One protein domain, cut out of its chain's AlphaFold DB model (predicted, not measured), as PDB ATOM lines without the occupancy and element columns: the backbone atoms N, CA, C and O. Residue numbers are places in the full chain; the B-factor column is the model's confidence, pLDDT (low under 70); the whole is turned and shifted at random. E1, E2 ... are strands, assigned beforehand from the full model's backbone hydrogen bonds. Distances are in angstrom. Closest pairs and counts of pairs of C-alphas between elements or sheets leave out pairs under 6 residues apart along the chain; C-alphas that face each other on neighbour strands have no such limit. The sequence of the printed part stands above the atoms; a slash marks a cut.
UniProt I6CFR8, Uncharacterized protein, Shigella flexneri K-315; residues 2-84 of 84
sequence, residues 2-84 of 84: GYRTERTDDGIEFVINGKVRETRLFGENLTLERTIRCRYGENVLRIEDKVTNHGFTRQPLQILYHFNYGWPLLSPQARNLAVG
ATOM      1  N   GLY A   2      48.720  48.587  34.209       93.19
ATOM      2  CA  GLY A   2      47.720  48.787  35.254       93.19
ATOM      3  C   GLY A   2      46.956  47.497  35.517       93.19
ATOM      4  O   GLY A   2      46.944  46.606  34.670       93.19
ATOM      5  N   TYR A   3      46.336  47.396  36.685       95.88
ATOM      6  CA  TYR A   3      45.449  46.292  37.021       95.88
ATOM      7  C   TYR A   3      44.194  46.827  37.705       95.88
ATOM      8  O   TYR A   3      44.206  47.924  38.269       95.88
ATOM      9  N   ARG A   4      43.113  46.057  37.650       97.25
ATOM     10  CA  ARG A   4      41.872  46.327  38.377       97.25
ATOM     11  C   ARG A   4      41.126  45.030  38.656       97.25
ATOM     12  O   ARG A   4      41.322  44.037  37.961       97.25
ATOM     13  N   THR A   5      40.238  45.084  39.636       97.38
ATOM     14  CA  THR A   5      39.230  44.051  39.874       97.38
ATOM     15  C   THR A   5      37.875  44.632  39.505       97.38
ATOM     16  O   THR A   5      37.537  45.718  39.974       97.38
ATOM     17  N   GLU A   6      37.105  43.938  38.676       96.69
ATOM     18  CA  GLU A   6      35.776  44.375  38.244       96.69
ATOM     19  C   GLU A   6      34.723  43.300  38.531       96.69
ATOM     20  O   GLU A   6      35.012  42.105  38.523       96.69
ATOM     21  N   ARG A   7      33.497  43.732  38.849       96.69
ATOM     22  CA  ARG A   7      32.338  42.842  38.958       96.69
ATOM     23  C   ARG A   7      31.569  42.903  37.647       96.69
ATOM     24  O   ARG A   7      31.242  43.990  37.184       96.69
ATOM     25  N   THR A   8      31.307  41.739  37.083       92.94
ATOM     26  CA  THR A   8      30.557  41.514  35.847       92.94
ATOM     27  C   THR A   8      29.307  40.695  36.164       92.94
ATOM     28  O   THR A   8      29.180  40.175  37.279       92.94
ATOM     29  N   ASP A   9      28.414  40.541  35.189       94.00
ATOM     30  CA  ASP A   9      27.235  39.675  35.322       94.00
ATOM     31  C   ASP A   9      27.627  38.207  35.576       94.00
ATOM     32  O   ASP A   9      26.939  37.490  36.300       94.00
ATOM     33  N   ASP A  10      28.792  37.791  35.069       89.38
ATOM     34  CA  ASP A  10      29.327  36.435  35.206       89.38
ATOM     35  C   ASP A  10      30.180  36.225  36.476       89.38
ATOM     36  O   ASP A  10      30.669  35.121  36.725       89.38
ATOM     37  N   GLY A  11      30.417  37.270  37.279       94.88
ATOM     38  CA  GLY A  11      31.216  37.193  38.507       94.88
ATOM     39  C   GLY A  11      32.334  38.232  38.615       94.88
ATOM     40  O   GLY A  11      32.302  39.291  37.989       94.88
ATOM     41  N   ILE A  12      33.319  37.962  39.477       97.50
ATOM     42  CA  ILE A  12      34.442  38.876  39.748       97.50
ATOM     43  C   ILE A  12      35.611  38.536  38.822       97.50
ATOM     44  O   ILE A  12      36.051  37.388  38.784       97.50
ATOM     45  N   GLU A  13      36.164  39.534  38.140       97.44
ATOM     46  CA  GLU A  13      37.333  39.389  37.273       97.44
ATOM     47  C   GLU A  13      38.505  40.242  37.753       97.44
ATOM     48  O   GLU A  13      38.345  41.406  38.120       97.44
ATOM     49  N   PHE A  14      39.706  39.666  37.707       97.50
ATOM     50  CA  PHE A  14      40.959  40.402  37.790       97.50
ATOM     51  C   PHE A  14      41.466  40.689  36.380       97.50
ATOM     52  O   PHE A  14      41.575  39.777  35.555       97.50
ATOM     53  N   VAL A  15      41.786  41.951  36.106       97.75
ATOM     54  CA  VAL A  15      42.166  42.424  34.775       97.75
ATOM     55  C   VAL A  15      43.488  43.155  34.842       97.75
ATOM     56  O   VAL A  15      43.648  44.093  35.621       97.75
ATOM     57  N   ILE A  16      44.422  42.755  33.987       97.62
ATOM     58  CA  ILE A  16      45.750  43.352  33.870       97.62
ATOM     59  C   ILE A  16      45.900  43.899  32.455       97.62
ATOM     60  O   ILE A  16      45.678  43.181  31.482       97.62
ATOM     61  N   ASN A  17      46.316  45.156  32.334       97.50
ATOM     62  CA  ASN A  17      46.562  45.813  31.059       97.50
ATOM     63  C   ASN A  17      48.023  46.252  30.931       97.50
ATOM     64  O   ASN A  17      48.593  46.905  31.814       97.50
ATOM     65  N   GLY A  18      48.611  45.938  29.781       96.25
ATOM     66  CA  GLY A  18      49.978  46.289  29.424       96.25
ATOM     67  C   GLY A  18      50.050  46.907  28.036       96.25
ATOM     68  O   GLY A  18      49.277  46.557  27.150       96.25
ATOM     69  N   LYS A  19      50.997  47.825  27.851       96.56
ATOM     70  CA  LYS A  19      51.331  48.401  26.549       96.56
ATOM     71  C   LYS A  19      52.840  48.372  26.391       96.56
ATOM     72  O   LYS A  19      53.543  48.923  27.237       96.56
ATOM     73  N   VAL A  20      53.312  47.727  25.335       93.88
ATOM     74  CA  VAL A  20      54.730  47.601  24.996       93.88
ATOM     75  C   VAL A  20      54.929  48.172  23.599       93.88
ATOM     76  O   VAL A  20      54.115  47.931  22.709       93.88
ATOM     77  N   ARG A  21      55.986  48.963  23.417       90.94
ATOM     78  CA  ARG A  21      56.381  49.505  22.116       90.94
ATOM     79  C   ARG A  21      57.690  48.875  21.681       90.94
ATOM     80  O   ARG A  21      58.651  48.878  22.444       90.94
ATOM     81  N   GLU A  22      57.704  48.390  20.454       85.25
ATOM     82  CA  GLU A  22      58.892  47.969  19.731       85.25
ATOM     83  C   GLU A  22      59.143  49.016  18.649       85.25
ATOM     84  O   GLU A  22      58.315  49.233  17.760       85.25
ATOM     85  N   THR A  23      60.227  49.774  18.789       79.56
ATOM     86  CA  THR A  23      60.511  50.888  17.885       79.56
ATOM     87  C   THR A  23      61.988  50.943  17.549       79.56
ATOM     88  O   THR A  23      62.834  50.943  18.444       79.56
ATOM     89  N   ARG A  24      62.286  51.064  16.255       77.62
ATOM     90  CA  ARG A  24      63.635  51.245  15.721       77.62
ATOM     91  C   ARG A  24      63.660  52.431  14.758       77.62
ATOM     92  O   ARG A  24      62.748  52.604  13.950       77.62
ATOM     93  N   LEU A  25      64.700  53.268  14.824       68.94
ATOM     94  CA  LEU A  25      64.860  54.391  13.891       68.94
ATOM     95  C   LEU A  25      64.970  53.841  12.455       68.94
ATOM     96  O   LEU A  25      65.837  53.012  12.188       68.94
ATOM     97  N   PHE A  26      64.077  54.282  11.561       70.50
ATOM     98  CA  PHE A  26      63.909  53.761  10.189       70.50
ATOM     99  C   PHE A  26      63.523  52.274  10.080       70.50
ATOM    100  O   PHE A  26      63.675  51.681   9.014       70.50
ATOM    101  N   GLY A  27      63.017  51.675  11.159       77.44
ATOM    102  CA  GLY A  27      62.566  50.286  11.192       77.44
ATOM    103  C   GLY A  27      61.121  50.154  11.660       77.44
ATOM    104  O   GLY A  27      60.276  51.022  11.430       77.44
ATOM    105  N   GLU A  28      60.848  49.039  12.318       82.38
ATOM    106  CA  GLU A  28      59.572  48.709  12.923       82.38
ATOM    107  C   GLU A  28      59.114  49.765  13.939       82.38
ATOM    108  O   GLU A  28      59.898  50.358  14.683       82.38
ATOM    109  N   ASN A  29      57.806  50.003  13.954       93.00
ATOM    110  CA  ASN A  29      57.133  50.838  14.937       93.00
ATOM    111  C   ASN A  29      55.822  50.150  15.312       93.00
ATOM    112  O   ASN A  29      54.746  50.507  14.827       93.00
ATOM    113  N   LEU A  30      55.938  49.092  16.108       94.50
ATOM    114  CA  LEU A  30      54.818  48.270  16.542       94.50
ATOM    115  C   LEU A  30      54.487  48.573  18.004       94.50
ATOM    116  O   LEU A  30      55.360  48.727  18.856       94.50
ATOM    117  N   THR A  31      53.198  48.627  18.309       96.31
ATOM    118  CA  THR A  31      52.695  48.652  19.683       96.31
ATOM    119  C   THR A  31      51.906  47.375  19.933       96.31
ATOM    120  O   THR A  31      50.955  47.109  19.201       96.31
ATOM    121  N   LEU A  32      52.229  46.649  21.002       96.62
ATOM    122  CA  LEU A  32      51.387  45.600  21.574       96.62
ATOM    123  C   LEU A  32      50.602  46.161  22.766       96.62
ATOM    124  O   LEU A  32      51.189  46.630  23.742       96.62
ATOM    125  N   GLU A  33      49.279  46.078  22.701       97.81
ATOM    126  CA  GLU A  33      48.362  46.319  23.815       97.81
ATOM    127  C   GLU A  33      47.793  44.969  24.257       97.81
ATOM    128  O   GLU A  33      47.146  44.289  23.467       97.81
ATOM    129  N   ARG A  34      48.056  44.572  25.503       97.75
ATOM    130  CA  ARG A  34      47.624  43.293  26.075       97.75
ATOM    131  C   ARG A  34      46.620  43.514  27.195       97.75
ATOM    132  O   ARG A  34      46.845  44.348  28.076       97.75
ATOM    133  N   THR A  35      45.584  42.686  27.215       98.12
ATOM    134  CA  THR A  35      44.680  42.500  28.348       98.12
ATOM    135  C   THR A  35      44.736  41.045  28.797       98.12
ATOM    136  O   THR A  35      44.492  40.142  28.006       98.12
ATOM    137  N   ILE A  36      45.040  40.808  30.069       97.56
ATOM    138  CA  ILE A  36      44.941  39.487  30.696       97.56
ATOM    139  C   ILE A  36      43.757  39.507  31.657       97.56
ATOM    140  O   ILE A  36      43.655  40.428  32.470       97.56
ATOM    141  N   ARG A  37      42.878  38.506  31.569       97.62
ATOM    142  CA  ARG A  37      41.702  38.357  32.433       97.62
ATOM    143  C   ARG A  37      41.720  37.012  33.144       97.62
ATOM    144  O   ARG A  37      41.879  35.971  32.503       97.62
ATOM    145  N   CYS A  38      41.494  37.061  34.450       97.00
ATOM    146  CA  CYS A  38      41.321  35.899  35.314       97.00
ATOM    147  C   CYS A  38      39.989  36.048  36.051       97.00
ATOM    148  O   CYS A  38      39.843  36.955  36.874       97.00
ATOM    149  N   ARG A  39      39.019  35.175  35.775       96.50
ATOM    150  CA  ARG A  39      37.740  35.181  36.490       96.50
ATOM    151  C   ARG A  39      37.841  34.336  37.753       96.50
ATOM    152  O   ARG A  39      38.371  33.228  37.724       96.50
ATOM    153  N   TYR A  40      37.342  34.859  38.867       96.00
ATOM    154  CA  TYR A  40      37.318  34.129  40.128       96.00
ATOM    155  C   TYR A  40      36.450  32.871  40.004       96.00
ATOM    156  O   TYR A  40      35.308  32.945  39.558       96.00
ATOM    157  N   GLY A  41      36.994  31.727  40.418       95.62
ATOM    158  CA  GLY A  41      36.318  30.429  40.337       95.62
ATOM    159  C   GLY A  41      36.477  29.703  38.997       95.62
ATOM    160  O   GLY A  41      36.077  28.547  38.902       95.62
ATOM    161  N   GLU A  42      37.105  30.318  37.989       96.00
ATOM    162  CA  GLU A  42      37.417  29.655  36.718       96.00
ATOM    163  C   GLU A  42      38.895  29.245  36.639       96.00
ATOM    164  O   GLU A  42      39.794  29.997  37.011       96.00
ATOM    165  N   ASN A  43      39.163  28.067  36.071       93.81
ATOM    166  CA  ASN A  43      40.516  27.615  35.732       93.81
ATOM    167  C   ASN A  43      40.877  28.000  34.283       93.81
ATOM    168  O   ASN A  43      41.177  27.141  33.455       93.81
ATOM    169  N   VAL A  44      40.756  29.291  33.949       94.69
ATOM    170  CA  VAL A  44      41.001  29.826  32.598       94.69
ATOM    171  C   VAL A  44      41.744  31.160  32.682       94.69
ATOM    172  O   VAL A  44      41.307  32.086  33.364       94.69
ATOM    173  N   LEU A  45      42.838  31.278  31.924       94.56
ATOM    174  CA  LEU A  45      43.544  32.535  31.671       94.56
ATOM    175  C   LEU A  45      43.183  33.031  30.266       94.56
ATOM    176  O   LEU A  45      43.478  32.350  29.285       94.56
ATOM    177  N   ARG A  46      42.568  34.212  30.151       96.56
ATOM    178  CA  ARG A  46      42.244  34.820  28.847       96.56
ATOM    179  C   ARG A  46      43.252  35.917  28.533       96.56
ATOM    180  O   ARG A  46      43.436  36.824  29.342       96.56
ATOM    181  N   ILE A  47      43.897  35.831  27.374       97.31
ATOM    182  CA  ILE A  47      44.850  36.830  26.881       97.31
ATOM    183  C   ILE A  47      44.278  37.411  25.591       97.31
ATOM    184  O   ILE A  47      44.038  36.677  24.638       97.31
ATOM    185  N   GLU A  48      44.065  38.721  25.574       97.62
ATOM    186  CA  GLU A  48      43.637  39.475  24.401       97.62
ATOM    187  C   GLU A  48      44.740  40.459  24.025       97.62
ATOM    188  O   GLU A  48      45.096  41.336  24.815       97.62
ATOM    189  N   ASP A  49      45.277  40.298  22.820       97.31
ATOM    190  CA  ASP A  49      46.360  41.117  22.297       97.31
ATOM    191  C   ASP A  49      45.905  41.892  21.066       97.31
ATOM    192  O   ASP A  49      45.349  41.333  20.121       97.31
ATOM    193  N   LYS A  50      46.216  43.187  21.048       97.38
ATOM    194  CA  LYS A  50      46.086  44.051  19.881       97.38
ATOM    195  C   LYS A  50      47.458  44.575  19.494       97.38
ATOM    196  O   LYS A  50      48.067  45.346  20.235       97.38
ATOM    197  N   VAL A  51      47.922  44.202  18.304       96.44
ATOM    198  CA  VAL A  51      49.145  44.762  17.716       96.44
ATOM    199  C   VAL A  51      48.788  45.829  16.692       96.44
ATOM    200  O   VAL A  51      47.999  45.589  15.781       96.44
ATOM    201  N   THR A  52      49.377  47.012  16.840       96.81
ATOM    202  CA  THR A  52      49.194  48.143  15.924       96.81
ATOM    203  C   THR A  52      50.527  48.514  15.290       96.81
ATOM    204  O   THR A  52      51.487  48.804  16.002       96.81
ATOM    205  N   ASN A  53      50.579  48.544  13.958       95.50
ATOM    206  CA  ASN A  53      51.701  49.109  13.213       95.50
ATOM    207  C   ASN A  53      51.498  50.618  13.036       95.50
ATOM    208  O   ASN A  53      50.546  51.043  12.387       95.50
ATOM    209  N   HIS A  54      52.385  51.416  13.627       94.50
ATOM    210  CA  HIS A  54      52.412  52.876  13.522       94.50
ATOM    211  C   HIS A  54      53.416  53.385  12.476       94.50
ATOM    212  O   HIS A  54      53.620  54.592  12.355       94.50
ATOM    213  N   GLY A  55      54.087  52.485  11.756       90.00
ATOM    214  CA  GLY A  55      54.953  52.818  10.632       90.00
ATOM    215  C   GLY A  55      54.173  53.065   9.338       90.00
ATOM    216  O   GLY A  55      52.979  52.796   9.231       90.00
ATOM    217  N   PHE A  56      54.881  53.555   8.321       90.50
ATOM    218  CA  PHE A  56      54.306  53.883   7.010       90.50
ATOM    219  C   PHE A  56      54.315  52.708   6.019       90.50
ATOM    220  O   PHE A  56      53.786  52.820   4.916       90.50
ATOM    221  N   THR A  57      54.923  51.581   6.389       91.19
ATOM    222  CA  THR A  57      55.078  50.396   5.537       91.19
ATOM    223  C   THR A  57      54.563  49.150   6.247       91.19
ATOM    224  O   THR A  57      54.479  49.105   7.476       91.19
ATOM    225  N   ARG A  58      54.207  48.110   5.479       91.88
ATOM    226  CA  ARG A  58      53.878  46.797   6.052       91.88
ATOM    227  C   ARG A  58      55.108  46.219   6.752       91.88
ATOM    228  O   ARG A  58      56.202  46.271   6.204       91.88
ATOM    229  N   GLN A  59      54.890  45.652   7.931       91.56
ATOM    230  CA  GLN A  59      55.916  45.017   8.754       91.56
ATOM    231  C   GLN A  59      55.518  43.556   9.002       91.56
ATOM    232  O   GLN A  59      54.320  43.289   9.162       91.56
ATOM    233  N   PRO A  60      56.469  42.605   9.012       90.69
ATOM    234  CA  PRO A  60      56.187  41.247   9.460       90.69
ATOM    235  C   PRO A  60      55.790  41.260  10.942       90.69
ATOM    236  O   PRO A  60      56.353  42.011  11.735       90.69
ATOM    237  N   LEU A  61      54.823  40.419  11.314       91.25
ATOM    238  CA  LEU A  61      54.418  40.220  12.704       91.25
ATOM    239  C   LEU A  61      54.727  38.783  13.118       91.25
ATOM    240  O   LEU A  61      54.229  37.843  12.501       91.25
ATOM    241  N   GLN A  62      55.519  38.620  14.176       89.81
ATOM    242  CA  GLN A  62      55.815  37.329  14.790       89.81
ATOM    243  C   GLN A  62      55.483  37.403  16.279       89.81
ATOM    244  O   GLN A  62      56.004  38.255  16.993       89.81
ATOM    245  N   ILE A  63      54.601  36.520  16.747       91.56
ATOM    246  CA  ILE A  63      54.224  36.421  18.160       91.56
ATOM    247  C   ILE A  63      54.360  34.964  18.585       91.56
ATOM    248  O   ILE A  63      53.777  34.076  17.966       91.56
ATOM    249  N   LEU A  64      55.103  34.732  19.666       94.12
ATOM    250  CA  LEU A  64      55.200  33.446  20.345       94.12
ATOM    251  C   LEU A  64      54.713  33.613  21.786       94.12
ATOM    252  O   LEU A  64      55.271  34.397  22.554       94.12
ATOM    253  N   TYR A  65      53.700  32.841  22.172       94.06
ATOM    254  CA  TYR A  65      53.280  32.752  23.567       94.06
ATOM    255  C   TYR A  65      54.138  31.716  24.288       94.06
ATOM    256  O   TYR A  65      53.870  30.517  24.240       94.06
ATOM    257  N   HIS A  66      55.200  32.185  24.937       93.88
ATOM    258  CA  HIS A  66      56.098  31.314  25.682       93.88
ATOM    259  C   HIS A  66      55.544  31.046  27.083       93.88
ATOM    260  O   HIS A  66      55.649  31.875  27.986       93.88
ATOM    261  N   PHE A  67      54.994  29.851  27.274       92.94
ATOM    262  CA  PHE A  67      54.605  29.352  28.590       92.94
ATOM    263  C   PHE A  67      55.690  28.438  29.148       92.94
ATOM    264  O   PHE A  67      56.314  27.682  28.406       92.94
ATOM    265  N   ASN A  68      55.922  28.523  30.455       93.00
ATOM    266  CA  ASN A  68      56.844  27.650  31.171       93.00
ATOM    267  C   ASN A  68      56.033  26.779  32.125       93.00
ATOM    268  O   ASN A  68      55.360  27.300  33.014       93.00
ATOM    269  N   TYR A  69      56.106  25.465  31.940       92.00
ATOM    270  CA  TYR A  69      55.443  24.492  32.800       92.00
ATOM    271  C   TYR A  69      56.490  23.700  33.570       92.00
ATOM    272  O   TYR A  69      57.397  23.116  32.983       92.00
ATOM    273  N   GLY A  70      56.357  23.692  34.892       92.56
ATOM    274  CA  GLY A  70      57.198  22.911  35.791       92.56
ATOM    275  C   GLY A  70      56.368  21.933  36.612       92.56
ATOM    276  O   GLY A  70      55.216  21.634  36.289       92.56
ATOM    277  N   TRP A  71      56.949  21.448  37.704       91.56
ATOM    278  CA  TRP A  71      56.208  20.688  38.707       91.56
ATOM    279  C   TRP A  71      55.000  21.504  39.231       91.56
ATOM    280  O   TRP A  71      55.137  22.716  39.411       91.56
ATOM    281  N   PRO A  72      53.824  20.894  39.483       91.88
ATOM    282  CA  PRO A  72      53.513  19.465  39.374       91.88
ATOM    283  C   PRO A  72      53.017  19.025  37.987       91.88
ATOM    284  O   PRO A  72      52.738  17.846  37.795       91.88
ATOM    285  N   LEU A  73      52.891  19.946  37.023       90.88
ATOM    286  CA  LEU A  73      52.376  19.638  35.684       90.88
ATOM    287  C   LEU A  73      53.377  18.819  34.851       90.88
ATOM    288  O   LEU A  73      52.979  17.983  34.044       90.88
ATOM    289  N   LEU A  74      54.673  19.059  35.058       93.50
ATOM    290  CA  LEU A  74      55.759  18.341  34.403       93.50
ATOM    291  C   LEU A  74      56.300  17.232  35.315       93.50
ATOM    292  O   LEU A  74      56.851  17.496  36.385       93.50
ATOM    293  N   SER A  75      56.155  15.988  34.865       94.50
ATOM    294  CA  SER A  75      56.643  14.767  35.509       94.50
ATOM    295  C   SER A  75      56.982  13.723  34.435       94.50
ATOM    296  O   SER A  75      56.610  13.911  33.274       94.50
ATOM    297  N   PRO A  76      57.637  12.597  34.773       94.94
ATOM    298  CA  PRO A  76      57.869  11.515  33.811       94.94
ATOM    299  C   PRO A  76      56.587  10.931  33.193       94.94
ATOM    300  O   PRO A  76      56.647  10.294  32.147       94.94
ATOM    301  N   GLN A  77      55.429  11.133  33.831       94.69
ATOM    302  CA  GLN A  77      54.118  10.692  33.347       94.69
ATOM    303  C   GLN A  77      53.380  11.782  32.553       94.69
ATOM    304  O   GLN A  77      52.275  11.539  32.063       94.69
ATOM    305  N   ALA A  78      53.950  12.986  32.447       94.75
ATOM    306  CA  ALA A  78      53.344  14.074  31.701       94.75
ATOM    307  C   ALA A  78      53.226  13.706  30.220       94.75
ATOM    308  O   ALA A  78      54.114  13.104  29.617       94.75
ATOM    309  N   ARG A  79      52.106  14.106  29.623       92.38
ATOM    310  CA  ARG A  79      51.834  13.923  28.202       92.38
ATOM    311  C   ARG A  79      51.211  15.187  27.645       92.38
ATOM    312  O   ARG A  79      50.383  15.815  28.303       92.38
ATOM    313  N   ASN A  80      51.607  15.549  26.431       89.56
ATOM    314  CA  ASN A  80      50.947  16.615  25.701       89.56
ATOM    315  C   ASN A  80      49.617  16.071  25.152       89.56
ATOM    316  O   ASN A  80      49.605  15.047  24.473       89.56
ATOM    317  N   LEU A  81      48.509  16.719  25.512       88.44
ATOM    318  CA  LEU A  81      47.156  16.343  25.088       88.44
ATOM    319  C   LEU A  81      46.636  17.201  23.927       88.44
ATOM    320  O   LEU A  81      45.479  17.052  23.544       88.44
ATOM    321  N   ALA A  82      47.447  18.119  23.393       82.75
ATOM    322  CA  ALA A  82      47.054  18.928  22.255       82.75
ATOM    323  C   ALA A  82      46.869  18.021  21.034       82.75
ATOM    324  O   ALA A  82      47.775  17.282  20.644       82.75
ATOM    325  N   VAL A  83      45.675  18.075  20.452       66.62
ATOM    326  CA  VAL A  83      45.364  17.439  19.174       66.62
ATOM    327  C   VAL A  83      45.700  18.464  18.094       66.62
ATOM    328  O   VAL A  83      45.236  19.602  18.181       66.62
ATOM    329  N   GLY A  84      46.570  18.084  17.157       52.72
ATOM    330  CA  GLY A  84      46.877  18.883  15.967       52.72
ATOM    331  C   GLY A  84      45.737  18.873  14.963       52.72
ATOM    332  O   GLY A  84      45.020  17.848  14.912       52.72
TER     333      GLY A  84
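What this domain is: This is residues 2 to 84 of the 84 residues of an uncharacterized protein of Shigella flexneri K-315 (UniProt I6CFR8). A single long, twisted sheet of four strands makes the body, and a long tail with no named element folds back after E4 and sticks out from it in residues 66 to 84. The 83 printed residues hold no named helix and four strands, E1 E2 E3 E4 in that order along the chain and across the antiparallel sheet. The class is all strand, though under half of the residues, 40 of 83, are in named elements. The whole is only just loose, close to extended, with a radius of gyration of the C-alphas of 17.6 A and spans of 48 by 39 by 22 A.

How they stand to each other: Start with E1, residues 2 to 8, an edge strand, and E2, residues 11 to 23: this hairpin is antiparallel at 148 degrees, and N 4 and O 15 are within hydrogen-bond range at 2.9 A. Next look at E3, residues 29 to 39, which forms a hairpin with E2 at 166 degrees; N 18 and O 34 are 2.9 A apart. E4, residues 45 to 53, is the other edge strand and forms a hairpin with E3 at 164 degrees, with N 33 and O 50 at 2.8 A. The four form a meander, each strand the antiparallel neighbour of the one before. E1 and E4 are apart.

Where its parts are: Find C-alpha 2 at (47.720, 48.787, 35.254), where E1 begins its 18.6 A. E2 runs 38.4 A from C-alpha 11 at (31.216, 37.193, 38.507). E3 covers 33.0 A, and E4 runs 26.1 A to C-alpha 53 at (51.701, 49.109, 13.213).

The domain as a whole: The two C-alphas farthest apart, those of Phe 56 and Gln 77, are 50.6 A from each other. The three links between strands are tight, and the printed part has no cut. Residues 54 to 84 hold no named element. Look for pLDDT under 70 at residue 25 and residues 83 to 84; the mean of the printed part is 92.1.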